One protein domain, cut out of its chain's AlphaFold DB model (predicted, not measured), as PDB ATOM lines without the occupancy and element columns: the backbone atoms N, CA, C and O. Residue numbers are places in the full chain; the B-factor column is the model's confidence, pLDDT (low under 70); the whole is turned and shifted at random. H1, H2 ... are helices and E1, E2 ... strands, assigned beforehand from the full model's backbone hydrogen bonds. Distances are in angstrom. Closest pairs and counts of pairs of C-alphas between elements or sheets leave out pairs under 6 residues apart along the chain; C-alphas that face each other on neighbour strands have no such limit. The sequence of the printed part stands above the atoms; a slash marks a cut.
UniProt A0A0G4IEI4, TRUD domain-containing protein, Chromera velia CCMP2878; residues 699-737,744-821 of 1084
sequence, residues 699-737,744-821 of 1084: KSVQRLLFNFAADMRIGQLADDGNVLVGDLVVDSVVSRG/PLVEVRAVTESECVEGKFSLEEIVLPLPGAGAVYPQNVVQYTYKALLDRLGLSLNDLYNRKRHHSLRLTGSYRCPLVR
ATOM      1  N   LYS A 699     -10.155  47.956 -25.804       88.56
ATOM      2  CA  LYS A 699     -11.253  46.980 -25.941       88.56
ATOM      3  C   LYS A 699     -11.288  45.937 -24.825       88.56
ATOM      4  O   LYS A 699     -12.381  45.506 -24.470       88.56
ATOM      5  N   SER A 700     -10.157  45.537 -24.244       89.38
ATOM      6  CA  SER A 700     -10.147  44.589 -23.116       89.38
ATOM      7  C   SER A 700     -10.903  45.138 -21.897       89.38
ATOM      8  O   SER A 700     -11.578  44.377 -21.217       89.38
ATOM      9  N   VAL A 701     -10.939  46.461 -21.691       91.50
ATOM     10  CA  VAL A 701     -11.815  47.093 -20.681       91.50
ATOM     11  C   VAL A 701     -13.302  46.886 -20.999       91.50
ATOM     12  O   VAL A 701     -14.070  46.560 -20.099       91.50
ATOM     13  N   GLN A 702     -13.728  47.002 -22.266       90.50
ATOM     14  CA  GLN A 702     -15.116  46.680 -22.645       90.50
ATOM     15  C   GLN A 702     -15.442  45.207 -22.385       90.50
ATOM     16  O   GLN A 702     -16.516  44.900 -21.877       90.50
ATOM     17  N   ARG A 703     -14.507  44.315 -22.734       89.31
ATOM     18  CA  ARG A 703     -14.625  42.861 -22.569       89.31
ATOM     19  C   ARG A 703     -14.717  42.464 -21.096       89.31
ATOM     20  O   ARG A 703     -15.547  41.634 -20.753       89.31
ATOM     21  N   LEU A 704     -13.934  43.104 -20.224       91.25
ATOM     22  CA  LEU A 704     -13.992  42.909 -18.774       91.25
ATOM     23  C   LEU A 704     -15.362  43.316 -18.211       91.25
ATOM     24  O   LEU A 704     -15.992  42.546 -17.491       91.25
ATOM     25  N   LEU A 705     -15.839  44.511 -18.579       92.19
ATOM     26  CA  LEU A 705     -17.141  45.030 -18.148       92.19
ATOM     27  C   LEU A 705     -18.300  44.160 -18.655       92.19
ATOM     28  O   LEU A 705     -19.231  43.895 -17.902       92.19
ATOM     29  N   PHE A 706     -18.220  43.674 -19.898       92.44
ATOM     30  CA  PHE A 706     -19.172  42.709 -20.448       92.44
ATOM     31  C   PHE A 706     -19.138  41.376 -19.689       92.44
ATOM     32  O   PHE A 706     -20.196  40.878 -19.322       92.44
ATOM     33  N   ASN A 707     -17.953  40.819 -19.407       91.06
ATOM     34  CA  ASN A 707     -17.835  39.539 -18.703       91.06
ATOM     35  C   ASN A 707     -18.494  39.596 -17.319       91.06
ATOM     36  O   ASN A 707     -19.297  38.725 -17.005       91.06
ATOM     37  N   PHE A 708     -18.236  40.635 -16.520       91.06
ATOM     38  CA  PHE A 708     -18.914  40.787 -15.227       91.06
ATOM     39  C   PHE A 708     -20.424  41.055 -15.360       91.06
ATOM     40  O   PHE A 708     -21.197  40.580 -14.535       91.06
ATOM     41  N   ALA A 709     -20.872  41.791 -16.382       91.00
ATOM     42  CA  ALA A 709     -22.302  42.015 -16.606       91.00
ATOM     43  C   ALA A 709     -23.041  40.729 -17.026       91.00
ATOM     44  O   ALA A 709     -24.161  40.495 -16.574       91.00
ATOM     45  N   ALA A 710     -22.405  39.878 -17.839       89.06
ATOM     46  CA  ALA A 710     -22.913  38.558 -18.204       89.06
ATOM     47  C   ALA A 710     -22.915  37.591 -17.006       89.06
ATOM     48  O   ALA A 710     -23.890  36.867 -16.825       89.06
ATOM     49  N   ASP A 711     -21.882  37.629 -16.155       88.31
ATOM     50  CA  ASP A 711     -21.807  36.837 -14.917       88.31
ATOM     51  C   ASP A 711     -22.923  37.221 -13.932       88.31
ATOM     52  O   ASP A 711     -23.642  36.351 -13.451       88.31
ATOM     53  N   MET A 712     -23.179  38.520 -13.728       86.56
ATOM     54  CA  MET A 712     -24.346  38.969 -12.956       86.56
ATOM     55  C   MET A 712     -25.664  38.519 -13.604       86.56
ATOM     56  O   MET A 712     -26.511  37.940 -12.929       86.56
ATOM     57  N   ARG A 713     -25.863  38.769 -14.910       88.38
ATOM     58  CA  ARG A 713     -27.159  38.528 -15.569       88.38
ATOM     59  C   ARG A 713     -27.510  37.047 -15.711       88.38
ATOM     60  O   ARG A 713     -28.682  36.711 -15.575       88.38
ATOM     61  N   ILE A 714     -26.537  36.188 -16.015       84.38
ATOM     62  CA  ILE A 714     -26.754  34.762 -16.320       84.38
ATOM     63  C   ILE A 714     -26.301  33.845 -15.173       84.38
ATOM     64  O   ILE A 714     -26.810  32.738 -15.044       84.38
ATOM     65  N   GLY A 715     -25.367  34.287 -14.325       76.81
ATOM     66  CA  GLY A 715     -24.864  33.511 -13.186       76.81
ATOM     67  C   GLY A 715     -25.542  33.795 -11.842       76.81
ATOM     68  O   GLY A 715     -25.405  32.970 -10.945       76.81
ATOM     69  N   GLN A 716     -26.238  34.931 -11.684       76.69
ATOM     70  CA  GLN A 716     -26.853  35.351 -10.405       76.69
ATOM     71  C   GLN A 716     -28.303  35.862 -10.529       76.69
ATOM     72  O   GLN A 716     -28.893  36.282  -9.538       76.69
ATOM     73  N   LEU A 717     -28.848  35.939 -11.751       78.38
ATOM     74  CA  LEU A 717     -30.140  36.578 -12.057       78.38
ATOM     75  C   LEU A 717     -30.945  35.811 -13.125       78.38
ATOM     76  O   LEU A 717     -31.854  36.366 -13.744       78.38
ATOM     77  N   ALA A 718     -30.589  34.553 -13.394       67.19
ATOM     78  CA  ALA A 718     -31.240  33.701 -14.395       67.19
ATOM     79  C   ALA A 718     -31.757  32.384 -13.796       67.19
ATOM     80  O   ALA A 718     -31.943  31.414 -14.527       67.19
ATOM     81  N   ASP A 719     -31.999  32.360 -12.483       58.53
ATOM     82  CA  ASP A 719     -32.343  31.159 -11.713       58.53
ATOM     83  C   ASP A 719     -33.616  30.465 -12.240       58.53
ATOM     84  O   ASP A 719     -33.655  29.240 -12.333       58.53
ATOM     85  N   ASP A 720     -34.602  31.249 -12.695       57.56
ATOM     86  CA  ASP A 720     -35.840  30.757 -13.325       57.56
ATOM     87  C   ASP A 720     -35.756  30.610 -14.863       57.56
ATOM     88  O   ASP A 720     -36.750  30.303 -15.517       57.56
ATOM     89  N   GLY A 721     -34.609  30.909 -15.485       67.75
ATOM     90  CA  GLY A 721     -34.452  30.921 -16.948       67.75
ATOM     91  C   GLY A 721     -35.163  32.072 -17.687       67.75
ATOM     92  O   GLY A 721     -35.206  32.069 -18.915       67.75
ATOM     93  N   ASN A 722     -35.712  33.058 -16.968       81.44
ATOM     94  CA  ASN A 722     -36.603  34.088 -17.519       81.44
ATOM     95  C   ASN A 722     -35.903  35.395 -17.951       81.44
ATOM     96  O   ASN A 722     -34.858  35.791 -17.423       81.44
ATOM     97  N   VAL A 723     -36.531  36.112 -18.892       86.50
ATOM     98  CA  VAL A 723     -36.161  37.483 -19.296       86.50
ATOM     99  C   VAL A 723     -36.651  38.488 -18.251       86.50
ATOM    100  O   VAL A 723     -37.802  38.426 -17.819       86.50
ATOM    101  N   LEU A 724     -35.795  39.431 -17.852       88.69
ATOM    102  CA  LEU A 724     -36.105  40.434 -16.836       88.69
ATOM    103  C   LEU A 724     -36.572  41.740 -17.477       88.69
ATOM    104  O   LEU A 724     -36.062  42.172 -18.513       88.69
ATOM    105  N   VAL A 725     -37.488  42.424 -16.794       89.75
ATOM    106  CA  VAL A 725     -37.919  43.778 -17.159       89.75
ATOM    107  C   VAL A 725     -36.690  44.678 -17.238       89.75
ATOM    108  O   VAL A 725     -35.852  44.673 -16.336       89.75
ATOM    109  N   GLY A 726     -36.549  45.431 -18.327       89.94
ATOM    110  CA  GLY A 726     -35.380  46.277 -18.553       89.94
ATOM    111  C   GLY A 726     -34.141  45.573 -19.123       89.94
ATOM    112  O   GLY A 726     -33.153  46.270 -19.365       89.94
ATOM    113  N   ASP A 727     -34.158  44.259 -19.386       91.88
ATOM    114  CA  ASP A 727     -33.175  43.640 -20.295       91.88
ATOM    115  C   ASP A 727     -33.263  44.277 -21.691       91.88
ATOM    116  O   ASP A 727     -34.277  44.879 -22.044       91.88
ATOM    117  N   LEU A 728     -32.197  44.173 -22.489       90.88
ATOM    118  CA  LEU A 728     -32.158  44.746 -23.836       90.88
ATOM    119  C   LEU A 728     -32.382  43.686 -24.913       90.88
ATOM    120  O   LEU A 728     -31.742  42.639 -24.883       90.88
ATOM    121  N   VAL A 729     -33.209  44.012 -25.904       89.38
ATOM    122  CA  VAL A 729     -33.472  43.205 -27.109       89.38
ATOM    123  C   VAL A 729     -33.298  44.053 -28.371       89.38
ATOM    124  O   VAL A 729     -33.457  45.279 -28.343       89.38
ATOM    125  N   VAL A 730     -32.951  43.409 -29.486       85.56
ATOM    126  CA  VAL A 730     -32.871  44.063 -30.802       85.56
ATOM    127  C   VAL A 730     -34.285  44.334 -31.319       85.56
ATOM    128  O   VAL A 730     -35.107  43.426 -31.358       85.56
ATOM    129  N   ASP A 731     -34.564  45.578 -31.711       77.50
ATOM    130  CA  ASP A 731     -35.890  46.006 -32.184       77.50
ATOM    131  C   ASP A 731     -35.938  46.141 -33.712       77.50
ATOM    132  O   ASP A 731     -36.907  45.742 -34.354       77.50
ATOM    133  N   SER A 732     -34.868  46.666 -34.322       68.06
ATOM    134  CA  SER A 732     -34.682  46.609 -35.777       68.06
ATOM    135  C   SER A 732     -33.218  46.759 -36.201       68.06
ATOM    136  O   SER A 732     -32.434  47.483 -35.579       68.06
ATOM    137  N   VAL A 733     -32.851  46.106 -37.307       65.12
ATOM    138  CA  VAL A 733     -31.569  46.323 -37.987       65.12
ATOM    139  C   VAL A 733     -31.760  47.386 -39.066       65.12
ATOM    140  O   VAL A 733     -32.352  47.173 -40.124       65.12
ATOM    141  N   VAL A 734     -31.273  48.592 -38.788       55.28
ATOM    142  CA  VAL A 734     -31.522  49.771 -39.617       55.28
ATOM    143  C   VAL A 734     -30.493  49.853 -40.745       55.28
ATOM    144  O   VAL A 734     -29.557  50.661 -40.746       55.28
ATOM    145  N   SER A 735     -30.717  49.020 -41.761       49.41
ATOM    146  CA  SER A 735     -29.961  48.937 -43.019       49.41
ATOM    147  C   SER A 735     -30.211  50.136 -43.958       49.41
ATOM    148  O   SER A 735     -30.514  49.989 -45.142       49.41
ATOM    149  N   ARG A 736     -30.070  51.370 -43.442       40.91
ATOM    150  CA  ARG A 736     -30.242  52.643 -44.179       40.91
ATOM    151  C   ARG A 736     -29.092  52.928 -45.158       40.91
ATOM    152  O   ARG A 736     -28.350  53.891 -44.984       40.91
ATOM    153  N   GLY A 737     -28.979  52.115 -46.210       41.19
ATOM    154  CA  GLY A 737     -28.272  52.451 -47.456       41.19
ATOM    155  C   GLY A 737     -26.851  52.996 -47.280       41.19
ATOM    156  O   GLY A 737     -26.462  53.937 -47.973       41.19
ATOM    157  N   PRO A 744     -24.290  47.946 -40.015       53.38
ATOM    158  CA  PRO A 744     -25.660  48.421 -39.829       53.38
ATOM    159  C   PRO A 744     -25.874  49.024 -38.432       53.38
ATOM    160  O   PRO A 744     -25.211  48.658 -37.457       53.38
ATOM    161  N   LEU A 745     -26.810  49.971 -38.330       59.56
ATOM    162  CA  LEU A 745     -27.231  50.508 -37.038       59.56
ATOM    163  C   LEU A 745     -28.268  49.566 -36.431       59.56
ATOM    164  O   LEU A 745     -29.408  49.527 -36.878       59.56
ATOM    165  N   VAL A 746     -27.865  48.810 -35.415       69.69
ATOM    166  CA  VAL A 746     -28.780  47.992 -34.614       69.69
ATOM    167  C   VAL A 746     -29.488  48.912 -33.617       69.69
ATOM    168  O   VAL A 746     -28.840  49.468 -32.725       69.69
ATOM    169  N   GLU A 747     -30.798  49.104 -33.777       78.12
ATOM    170  CA  GLU A 747     -31.631  49.804 -32.798       78.12
ATOM    171  C   GLU A 747     -32.104  48.784 -31.743       78.12
ATOM    172  O   GLU A 747     -32.599  47.702 -32.062       78.12
ATOM    173  N   VAL A 748     -31.857  49.106 -30.469       85.69
ATOM    174  CA  VAL A 748     -31.980  48.203 -29.313       85.69
ATOM    175  C   VAL A 748     -32.845  48.880 -28.258       85.69
ATOM    176  O   VAL A 748     -32.605  50.044 -27.922       85.69
ATOM    177  N   ARG A 749     -33.824  48.153 -27.711       89.06
ATOM    178  CA  ARG A 749     -34.766  48.664 -26.705       89.06
ATOM    179  C   ARG A 749     -34.782  47.818 -25.440       89.06
ATOM    180  O   ARG A 749     -34.326  46.681 -25.438       89.06
ATOM    181  N   ALA A 750     -35.335  48.388 -24.376       91.69
ATOM    182  CA  ALA A 750     -35.631  47.660 -23.150       91.69
ATOM    183  C   ALA A 750     -36.917  46.822 -23.296       91.69
ATOM    184  O   ALA A 750     -37.881  47.273 -23.923       91.69
ATOM    185  N   VAL A 751     -36.934  45.630 -22.697       89.94
ATOM    186  CA  VAL A 751     -38.121  44.768 -22.573       89.94
ATOM    187  C   VAL A 751     -39.070  45.342 -21.520       89.94
ATOM    188  O   VAL A 751     -38.639  45.728 -20.429       89.94
ATOM    189  N   THR A 752     -40.363  45.410 -21.846       91.62
ATOM    190  CA  THR A 752     -41.410  45.941 -20.956       91.62
ATOM    191  C   THR A 752     -41.997  44.875 -20.026       91.62
ATOM    192  O   THR A 752     -41.957  43.684 -20.328       91.62
ATOM    193  N   GLU A 753     -42.612  45.302 -18.916       88.38
ATOM    194  CA  GLU A 753     -43.297  44.416 -17.952       88.38
ATOM    195  C   GLU A 753     -44.307  43.479 -18.630       88.38
ATOM    196  O   GLU A 753     -44.316  42.276 -18.368       88.38
ATOM    197  N   SER A 754     -45.097  44.010 -19.568       87.88
ATOM    198  CA  SER A 754     -46.039  43.241 -20.387       87.88
ATOM    199  C   SER A 754     -45.366  42.133 -21.199       87.88
ATOM    200  O   SER A 754     -45.872  41.019 -21.240       87.88
ATOM    201  N   GLU A 755     -44.214  42.403 -21.815       87.38
ATOM    202  CA  GLU A 755     -43.537  41.436 -22.690       87.38
ATOM    203  C   GLU A 755     -42.828  40.325 -21.903       87.38
ATOM    204  O   GLU A 755     -42.751  39.195 -22.388       87.38
ATOM    205  N   CYS A 756     -42.373  40.624 -20.681       85.56
ATOM    206  CA  CYS A 756     -41.907  39.618 -19.726       85.56
ATOM    207  C   CYS A 756     -43.048  38.689 -19.284       85.56
ATOM    208  O   CYS A 756     -42.885  37.473 -19.324       85.56
ATOM    209  N   VAL A 757     -44.212  39.238 -18.907       84.06
ATOM    210  CA  VAL A 757     -45.380  38.437 -18.482       84.06
ATOM    211  C   VAL A 757     -45.958  37.605 -19.634       84.06
ATOM    212  O   VAL A 757     -46.428  36.491 -19.417       84.06
ATOM    213  N   GLU A 758     -45.895  38.110 -20.866       85.19
ATOM    214  CA  GLU A 758     -46.302  37.386 -22.077       85.19
ATOM    215  C   GLU A 758     -45.275  36.338 -22.551       85.19
ATOM    216  O   GLU A 758     -45.573  35.594 -23.485       85.19
ATOM    217  N   GLY A 759     -44.078  36.269 -21.951       83.44
ATOM    218  CA  GLY A 759     -43.031  35.308 -22.328       83.44
ATOM    219  C   GLY A 759     -42.518  35.476 -23.764       83.44
ATOM    220  O   GLY A 759     -42.137  34.496 -24.400       83.44
ATOM    221  N   LYS A 760     -42.551  36.703 -24.304       84.88
ATOM    222  CA  LYS A 760     -42.306  36.990 -25.734       84.88
ATOM    223  C   LYS A 760     -40.876  36.765 -26.219       84.88
ATOM    224  O   LYS A 760     -40.684  36.608 -27.421       84.88
ATOM    225  N   PHE A 761     -39.905  36.816 -25.315       85.88
ATOM    226  CA  PHE A 761     -38.477  36.761 -25.617       85.88
ATOM    227  C   PHE A 761     -37.800  35.658 -24.803       85.88
ATOM    228  O   PHE A 761     -38.213  35.348 -23.686       85.88
ATOM    229  N   SER A 762     -36.721  35.115 -25.353       85.00
ATOM    230  CA  SER A 762     -35.829  34.138 -24.728       85.00
ATOM    231  C   SER A 762     -34.543  34.787 -24.193       85.00
ATOM    232  O   SER A 762     -34.180  35.902 -24.570       85.00
ATOM    233  N   LEU A 763     -33.793  34.066 -23.347       84.50
ATOM    234  CA  LEU A 763     -32.485  34.524 -22.838       84.50
ATOM    235  C   LEU A 763     -31.412  34.733 -23.925       84.50
ATOM    236  O   LEU A 763     -30.388  35.357 -23.653       84.50
ATOM    237  N   GLU A 764     -31.612  34.196 -25.128       82.31
ATOM    238  CA  GLU A 764     -30.650  34.256 -26.239       82.31
ATOM    239  C   GLU A 764     -30.825  35.515 -27.098       82.31
ATOM    240  O   GLU A 764     -29.861  36.028 -27.666       82.31
ATOM    241  N   GLU A 765     -32.053  36.035 -27.148       84.06
ATOM    242  CA  GLU A 765     -32.413  37.287 -27.822       84.06
ATOM    243  C   GLU A 765     -32.050  38.521 -26.975       84.06
ATOM    244  O   GLU A 765     -31.993  39.641 -27.493       84.06
ATOM    245  N   ILE A 766     -31.750  38.320 -25.683       88.75
ATOM    246  CA  ILE A 766     -31.143  39.344 -24.829       88.75
ATOM    247  C   ILE A 766     -29.754  39.695 -25.364       88.75
ATOM    248  O   ILE A 766     -28.907  38.833 -25.592       88.75
ATOM    249  N   VAL A 767     -29.463  40.990 -25.434       90.31
ATOM    250  CA  VAL A 767     -28.115  41.510 -25.663       90.31
ATOM    251  C   VAL A 767     -27.612  42.307 -24.462       90.31
ATOM    252  O   VAL A 767     -28.359  43.035 -23.817       90.31
ATOM    253  N   LEU A 768     -26.311  42.228 -24.177       90.94
ATOM    254  CA  LEU A 768     -25.642  43.140 -23.246       90.94
ATOM    255  C   LEU A 768     -24.701  44.092 -24.005       90.94
ATOM    256  O   LEU A 768     -24.099  43.706 -25.015       90.94
ATOM    257  N   PRO A 769     -24.557  45.352 -23.554       91.81
ATOM    258  CA  PRO A 769     -23.704  46.324 -24.218       91.81
ATOM    259  C   PRO A 769     -22.217  46.070 -23.961       91.81
ATOM    260  O   PRO A 769     -21.773  45.794 -22.844       91.81
ATOM    261  N   LEU A 770     -21.418  46.297 -24.996       90.94
ATOM    262  CA  LEU A 770     -19.997  46.601 -24.885       90.94
ATOM    263  C   LEU A 770     -19.866  48.123 -24.690       90.94
ATOM    264  O   LEU A 770     -20.165  48.869 -25.626       90.94
ATOM    265  N   PRO A 771     -19.451  48.619 -23.505       89.50
ATOM    266  CA  PRO A 771     -19.575  50.034 -23.142       89.50
ATOM    267  C   PRO A 771     -18.923  51.017 -24.124       89.50
ATOM    268  O   PRO A 771     -17.769  50.839 -24.522       89.50
ATOM    269  N   GLY A 772     -19.639  52.078 -24.510       85.75
ATOM    270  CA  GLY A 772     -19.136  53.095 -25.438       85.75
ATOM    271  C   GLY A 772     -20.146  54.186 -25.812       85.75
ATOM    272  O   GLY A 772     -21.213  54.296 -25.217       85.75
ATOM    273  N   ALA A 773     -19.776  55.009 -26.798       77.50
ATOM    274  CA  ALA A 773     -20.421  56.272 -27.181       77.50
ATOM    275  C   ALA A 773     -21.913  56.205 -27.554       77.50
ATOM    276  O   ALA A 773     -22.609  57.206 -27.400       77.50
ATOM    277  N   GLY A 774     -22.362  55.081 -28.116       75.12
ATOM    278  CA  GLY A 774     -23.733  54.854 -28.581       75.12
ATOM    279  C   GLY A 774     -24.384  53.610 -27.978       75.12
ATOM    280  O   GLY A 774     -25.352  53.111 -28.539       75.12
ATOM    281  N   ALA A 775     -23.836  53.085 -26.877       85.69
ATOM    282  CA  ALA A 775     -24.413  51.940 -26.182       85.69
ATOM    283  C   ALA A 775     -25.587  52.379 -25.292       85.69
ATOM    284  O   ALA A 775     -25.417  53.213 -24.398       85.69
ATOM    285  N   VAL A 776     -26.759  51.787 -25.517       89.25
ATOM    286  CA  VAL A 776     -27.855  51.741 -24.542       89.25
ATOM    287  C   VAL A 776     -27.467  50.740 -23.450       89.25
ATOM    288  O   VAL A 776     -26.809  49.740 -23.731       89.25
ATOM    289  N   TYR A 777     -27.851  51.007 -22.202       91.56
ATOM    290  CA  TYR A 777     -27.649  50.087 -21.079       91.56
ATOM    291  C   TYR A 777     -28.997  49.519 -20.624       91.56
ATOM    292  O   TYR A 777     -29.998  50.229 -20.761       91.56
ATOM    293  N   PRO A 778     -29.030  48.290 -20.067       92.50
ATOM    294  CA  PRO A 778     -30.227  47.746 -19.435       92.50
ATOM    295  C   PRO A 778     -30.843  48.735 -18.440       92.50
ATOM    296  O   PRO A 778     -30.138  49.562 -17.856       92.50
ATOM    297  N   GLN A 779     -32.153  48.642 -18.238       90.69
ATOM    298  CA  GLN A 779     -32.913  49.433 -17.262       90.69
ATOM    299  C   GLN A 779     -33.200  48.625 -15.985       90.69
ATOM    300  O   GLN A 779     -34.194  48.848 -15.301       90.69
ATOM    301  N   ASN A 780     -32.321  47.670 -15.677       89.50
ATOM    302  CA  ASN A 780     -32.423  46.747 -14.552       89.50
ATOM    303  C   ASN A 780     -31.144  46.762 -13.696       89.50
ATOM    304  O   ASN A 780     -30.246  47.584 -13.896       89.50
ATOM    305  N   VAL A 781     -31.049  45.842 -12.733       87.88
ATOM    306  CA  VAL A 781     -29.937  45.778 -11.767       87.88
ATOM    307  C   VAL A 781     -28.542  45.699 -12.409       87.88
ATOM    308  O   VAL A 781     -27.585  46.237 -11.848       87.88
ATOM    309  N   VAL A 782     -28.422  45.141 -13.621       90.44
ATOM    310  CA  VAL A 782     -27.154  45.032 -14.369       90.44
ATOM    311  C   VAL A 782     -26.588  46.416 -14.730       90.44
ATOM    312  O   VAL A 782     -25.373  46.588 -14.852       90.44
ATOM    313  N   GLN A 783     -27.431  47.452 -14.833       91.12
ATOM    314  CA  GLN A 783     -26.978  48.830 -15.056       91.12
ATOM    315  C   GLN A 783     -26.068  49.330 -13.924       91.12
ATOM    316  O   GLN A 783     -25.054  49.992 -14.175       91.12
ATOM    317  N   TYR A 784     -26.400  48.982 -12.677       89.88
ATOM    318  CA  TYR A 784     -25.602  49.356 -11.513       89.88
ATOM    319  C   TYR A 784     -24.277  48.590 -11.469       89.88
ATOM    320  O   TYR A 784     -23.275  49.176 -11.067       89.88
ATOM    321  N   THR A 785     -24.225  47.351 -11.975       90.00
ATOM    322  CA  THR A 785     -22.974  46.598 -12.175       90.00
ATOM    323  C   THR A 785     -22.009  47.353 -13.090       90.00
ATOM    324  O   THR A 785     -20.872  47.613 -12.693       90.00
ATOM    325  N   TYR A 786     -22.453  47.780 -14.282       92.44
ATOM    326  CA  TYR A 786     -21.609  48.565 -15.198       92.44
ATOM    327  C   TYR A 786     -21.081  49.843 -14.539       92.44
ATOM    328  O   TYR A 786     -19.903  50.175 -14.692       92.44
ATOM    329  N   LYS A 787     -21.935  50.549 -13.788       91.31
ATOM    330  CA  LYS A 787     -21.548  51.767 -13.071       91.31
ATOM    331  C   LYS A 787     -20.521  51.477 -11.968       91.31
ATOM    332  O   LYS A 787     -19.461  52.093 -11.969       91.31
ATOM    333  N   ALA A 788     -20.794  50.525 -11.078       91.06
ATOM    334  CA  ALA A 788     -19.927  50.188  -9.950       91.06
ATOM    335  C   ALA A 788     -18.545  49.684 -10.398       91.06
ATOM    336  O   ALA A 788     -17.536  50.017  -9.780       91.06
ATOM    337  N   LEU A 789     -18.474  48.929 -11.500       91.38
ATOM    338  CA  LEU A 789     -17.202  48.493 -12.081       91.38
ATOM    339  C   LEU A 789     -16.419  49.650 -12.711       91.38
ATOM    340  O   LEU A 789     -15.202  49.705 -12.562       91.38
ATOM    341  N   LEU A 790     -17.090  50.589 -13.387       92.00
ATOM    342  CA  LEU A 790     -16.451  51.801 -13.906       92.00
ATOM    343  C   LEU A 790     -15.927  52.687 -12.767       92.00
ATOM    344  O   LEU A 790     -14.758  53.076 -12.794       92.00
ATOM    345  N   ASP A 791     -16.739  52.909 -11.730       91.94
ATOM    346  CA  ASP A 791     -16.359  53.649 -10.525       91.94
ATOM    347  C   ASP A 791     -15.160  52.969  -9.821       91.94
ATOM    348  O   ASP A 791     -14.171  53.640  -9.514       91.94
ATOM    349  N   ARG A 792     -15.158  51.630  -9.674       89.31
ATOM    350  CA  ARG A 792     -14.025  50.853  -9.119       89.31
ATOM    351  C   ARG A 792     -12.769  50.917  -9.990       89.31
ATOM    352  O   ARG A 792     -11.660  51.024  -9.469       89.31
ATOM    353  N   LEU A 793     -12.921  50.897 -11.315       89.12
ATOM    354  CA  LEU A 793     -11.825  51.136 -12.255       89.12
ATOM    355  C   LEU A 793     -11.361  52.601 -12.255       89.12
ATOM    356  O   LEU A 793     -10.340  52.898 -12.878       89.12
ATOM    357  N   GLY A 794     -12.046  53.524 -11.570       89.50
ATOM    358  CA  GLY A 794     -11.752  54.958 -11.579       89.50
ATOM    359  C   GLY A 794     -11.942  55.589 -12.962       89.50
ATOM    360  O   GLY A 794     -11.127  56.414 -13.379       89.50
ATOM    361  N   LEU A 795     -12.960  55.141 -13.698       89.88
ATOM    362  CA  LEU A 795     -13.329  55.588 -15.039       89.88
ATOM    363  C   LEU A 795     -14.759  56.125 -15.027       89.88
ATOM    364  O   LEU A 795     -15.644  55.525 -14.431       89.88
ATOM    365  N   SER A 796     -15.022  57.206 -15.760       87.12
ATOM    366  CA  SER A 796     -16.400  57.595 -16.069       87.12
ATOM    367  C   SER A 796     -16.851  56.991 -17.403       87.12
ATOM    368  O   SER A 796     -16.029  56.748 -18.290       87.12
ATOM    369  N   LEU A 797     -18.167  56.846 -17.614       84.56
ATOM    370  CA  LEU A 797     -18.724  56.559 -18.948       84.56
ATOM    371  C   LEU A 797     -18.173  57.533 -20.004       84.56
ATOM    372  O   LEU A 797     -17.833  57.128 -21.114       84.56
ATOM    373  N   ASN A 798     -18.017  58.810 -19.634       83.75
ATOM    374  CA  ASN A 798     -17.515  59.865 -20.511       83.75
ATOM    375  C   ASN A 798     -16.069  59.635 -20.966       83.75
ATOM    376  O   ASN A 798     -15.702  60.124 -22.034       83.75
ATOM    377  N   ASP A 799     -15.245  58.910 -20.205       83.56
ATOM    378  CA  ASP A 799     -13.859  58.620 -20.580       83.56
ATOM    379  C   ASP A 799     -13.759  57.618 -21.728       83.56
ATOM    380  O   ASP A 799     -12.927  57.812 -22.618       83.56
ATOM    381  N   LEU A 800     -14.668  56.636 -21.768       80.19
ATOM    382  CA  LEU A 800     -14.758  55.612 -22.817       80.19
ATOM    383  C   LEU A 800     -14.949  56.223 -24.216       80.19
ATOM    384  O   LEU A 800     -14.419  55.718 -25.204       80.19
ATOM    385  N   TYR A 801     -15.706  57.323 -24.307       75.06
ATOM    386  CA  TYR A 801     -16.082  57.956 -25.578       75.06
ATOM    387  C   TYR A 801     -15.572  59.395 -25.758       75.06
ATOM    388  O   TYR A 801     -15.956  60.074 -26.716       75.06
ATOM    389  N   ASN A 802     -14.709  59.878 -24.857       72.31
ATOM    390  CA  ASN A 802     -14.375  61.295 -24.719       72.31
ATOM    391  C   ASN A 802     -13.971  61.951 -26.055       72.31
ATOM    392  O   ASN A 802     -12.897  61.691 -26.606       72.31
ATOM    393  N   ARG A 803     -14.801  62.881 -26.550       58.53
ATOM    394  CA  ARG A 803     -14.585  63.578 -27.834       58.53
ATOM    395  C   ARG A 803     -13.322  64.456 -27.875       58.53
ATOM    396  O   ARG A 803     -12.972  64.925 -28.956       58.53
ATOM    397  N   LYS A 804     -12.632  64.658 -26.745       66.12
ATOM    398  CA  LYS A 804     -11.325  65.337 -26.652       66.12
ATOM    399  C   LYS A 804     -10.127  64.372 -26.690       66.12
ATOM    400  O   LYS A 804      -9.031  64.812 -27.014       66.12
ATOM    401  N   ARG A 805     -10.308  63.071 -26.406       69.00
ATOM    402  CA  ARG A 805      -9.256  62.042 -26.566       69.00
ATOM    403  C   ARG A 805      -9.034  61.733 -28.053       69.00
ATOM    404  O   ARG A 805      -9.934  61.930 -28.878       69.00
ATOM    405  N   HIS A 806      -7.846  61.238 -28.405       72.38
ATOM    406  CA  HIS A 806      -7.517  60.822 -29.775       72.38
ATOM    407  C   HIS A 806      -8.500  59.761 -30.299       72.38
ATOM    408  O   HIS A 806      -9.018  58.960 -29.522       72.38
ATOM    409  N   HIS A 807      -8.762  59.733 -31.611       72.94
ATOM    410  CA  HIS A 807      -9.779  58.848 -32.193       72.94
ATOM    411  C   HIS A 807      -9.506  57.358 -31.909       72.94
ATOM    412  O   HIS A 807     -10.436  56.625 -31.597       72.94
ATOM    413  N   SER A 808      -8.233  56.940 -31.902       73.94
ATOM    414  CA  SER A 808      -7.798  55.560 -31.613       73.94
ATOM    415  C   SER A 808      -7.887  55.144 -30.132       73.94
ATOM    416  O   SER A 808      -7.242  54.178 -29.733       73.94
ATOM    417  N   LEU A 809      -8.547  55.934 -29.284       82.31
ATOM    418  CA  LEU A 809      -8.811  55.633 -27.871       82.31
ATOM    419  C   LEU A 809     -10.312  55.737 -27.544       82.31
ATOM    420  O   LEU A 809     -10.682  55.692 -26.376       82.31
ATOM    421  N   ARG A 810     -11.173  55.926 -28.554       83.38
ATOM    422  CA  ARG A 810     -12.622  56.063 -28.371       83.38
ATOM    423  C   ARG A 810     -13.322  54.744 -28.637       83.38
ATOM    424  O   ARG A 810     -13.098  54.111 -29.666       83.38
ATOM    425  N   LEU A 811     -14.236  54.401 -27.747       84.56
ATOM    426  CA  LEU A 811     -15.120  53.258 -27.871       84.56
ATOM    427  C   LEU A 811     -16.464  53.726 -28.429       84.56
ATOM    428  O   LEU A 811     -17.144  54.549 -27.818       84.56
ATOM    429  N   THR A 812     -16.856  53.214 -29.597       79.44
ATOM    430  CA  THR A 812     -18.195  53.452 -30.172       79.44
ATOM    431  C   THR A 812     -19.288  52.770 -29.358       79.44
ATOM    432  O   THR A 812     -20.388  53.297 -29.247       79.44
ATOM    433  N   GLY A 813     -18.952  51.627 -28.761       83.00
ATOM    434  CA  GLY A 813     -19.912  50.663 -28.242       83.00
ATOM    435  C   GLY A 813     -20.422  49.722 -29.336       83.00
ATOM    436  O   GLY A 813     -20.223  49.979 -30.527       83.00
ATOM    437  N   SER A 814     -21.014  48.616 -28.894       85.25
ATOM    438  CA  SER A 814     -21.720  47.595 -29.680       85.25
ATOM    439  C   SER A 814     -22.502  46.694 -28.709       85.25
ATOM    440  O   SER A 814     -22.503  46.960 -27.506       85.25
ATOM    441  N   TYR A 815     -23.126  45.621 -29.192       86.56
ATOM    442  CA  TYR A 815     -23.878  44.660 -28.376       86.56
ATOM    443  C   TYR A 815     -23.367  43.224 -28.608       86.56
ATOM    444  O   TYR A 815     -22.687  42.977 -29.606       86.56
ATOM    445  N   ARG A 816     -23.642  42.299 -27.678       84.88
ATOM    446  CA  ARG A 816     -23.343  40.852 -27.777       84.88
ATOM    447  C   ARG A 816     -24.331  40.071 -26.898       84.88
ATOM    448  O   ARG A 816     -24.623  40.515 -25.788       84.88
ATOM    449  N   CYS A 817     -24.835  38.930 -27.366       85.38
ATOM    450  CA  CYS A 817     -25.685  38.045 -26.556       85.38
ATOM    451  C   CYS A 817     -24.864  37.442 -25.399       85.38
ATOM    452  O   CYS A 817     -23.749  36.977 -25.658       85.38
ATOM    453  N   PRO A 818     -25.344  37.446 -24.140       83.50
ATOM    454  CA  PRO A 818     -24.606  36.907 -22.996       83.50
ATOM    455  C   PRO A 818     -24.705  35.378 -22.882       83.50
ATOM    456  O   PRO A 818     -23.877  34.773 -22.207       83.50
ATOM    457  N   LEU A 819     -25.677  34.760 -23.555       83.06
ATOM    458  CA  LEU A 819     -25.887  33.319 -23.660       83.06
ATOM    459  C   LEU A 819     -25.818  32.910 -25.140       83.06
ATOM    460  O   LEU A 819     -26.279  33.662 -25.999       83.06
ATOM    461  N   VAL A 820     -25.240  31.745 -25.440       80.06
ATOM    462  CA  VAL A 820     -25.225  31.137 -26.784       80.06
ATOM    463  C   VAL A 820     -25.467  29.630 -26.666       80.06
ATOM    464  O   VAL A 820     -24.702  28.939 -25.991       80.06
ATOM    465  N   ARG A 821     -26.480  29.093 -27.358       78.62
ATOM    466  CA  ARG A 821     -26.626  27.644 -27.582       78.62
ATOM    467  C   ARG A 821     -25.936  27.239 -28.895       78.62
ATOM    468  O   ARG A 821     -26.295  27.766 -29.946       78.62
TER     469      ARG A 821
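This is residues 699 to 737 and 744 to 821 of the 1084 residues of the protein "TRUD domain-containing protein" of Chromera velia CCMP2878 (UniProt A0A0G4IEI4). A small, strongly curled antiparallel sheet has the long helix H1 over one face, near E3, and H3 packs on H1 at a slant. E1 and E2 form a ribbon running away from the helices to the cut, while the short H2 and H4 lie toward opposite ends of the longest axis. The printed part has 117 residues, with four named helices and four named strands in the order H1 E1 E2 H2 E3 H3 H4 E4; the sheet's order is E2 E1 E3 E4 and the class is mixed, helices and strands. It is compact, with a radius of gyration of the C-alphas of 14.7 A and spans of 46 by 40 by 25 A.

H1, residues 699 to 715, is on the sheet at a height of 7.1 A. Its closest C-alphas to E3, residues 766 to 770, are those of Gln 702 and Leu 770, 5.4 A apart. H1 lies over none of the strands, but only just: 2 of its 17 C-alphas fall on E3. E1, residues 728 to 734, and E2, residues 745 to 750, are antiparallel neighbours at 150 degrees, with N 731 and O 747 at 2.9 A and N 734 and O 745 at 2.8 A, within hydrogen-bond range. H2, residues 753 to 757, is not on the sheet. E3 is staggered: residues 766 to 767 pair antiparallel with E1, with N 767 and O 728 at 2.9 A, and residues 768 to 770 pair with E4, residues 814 to 816, antiparallel at 136 degrees, with N 770 and O 814 at 2.8 A. E2, H2 and E3 form a split strand-helix-strand unit, two strands of one sheet that are not neighbours, with a helix between them along the chain and E1 between them in the sheet, and its crossover is right-handed. H3, residues 782 to 792, touches H1, opposite ways at a steep tilt of 44 degrees; their closest C-alphas are those of Ala 709 and Val 782, 6.1 A apart. H4, residues 797 to 801, is close to H3 but not clearly touching, with the C-alphas of Leu 790 and Leu 797 7.3 A apart. Each O i to N i+4 pair is within hydrogen-bond range in H1, H2 and H3; H4 has 0 of 1, and 1 of 2 O i to N i+3 pairs.

H1 is 23.0 A long, from C-alpha 699 at (-11.253, 46.980, -25.941). E1 measures 16.6 A, E2 16.5 A, H2 6.4 A, E3 13.3 A, H3 15.3 A and H4 7.3 A. E4 measures 7.2 A and ends with C-alpha 816 at (-23.343, 40.852, -27.777).

The C-alphas farthest apart, those of Glu 758 and His 806, are 46.0 A apart. Residues 738 to 743 are cut out, and C-alphas 737 and 744 are 9.0 A apart. The links H1 to E1, E3 to H3 and H4 to E4 are long. Mean pLDDT of the printed part is 82.6; residues 718 to 721, 732 to 737, 744 to 746 and 803 to 805 are under 70.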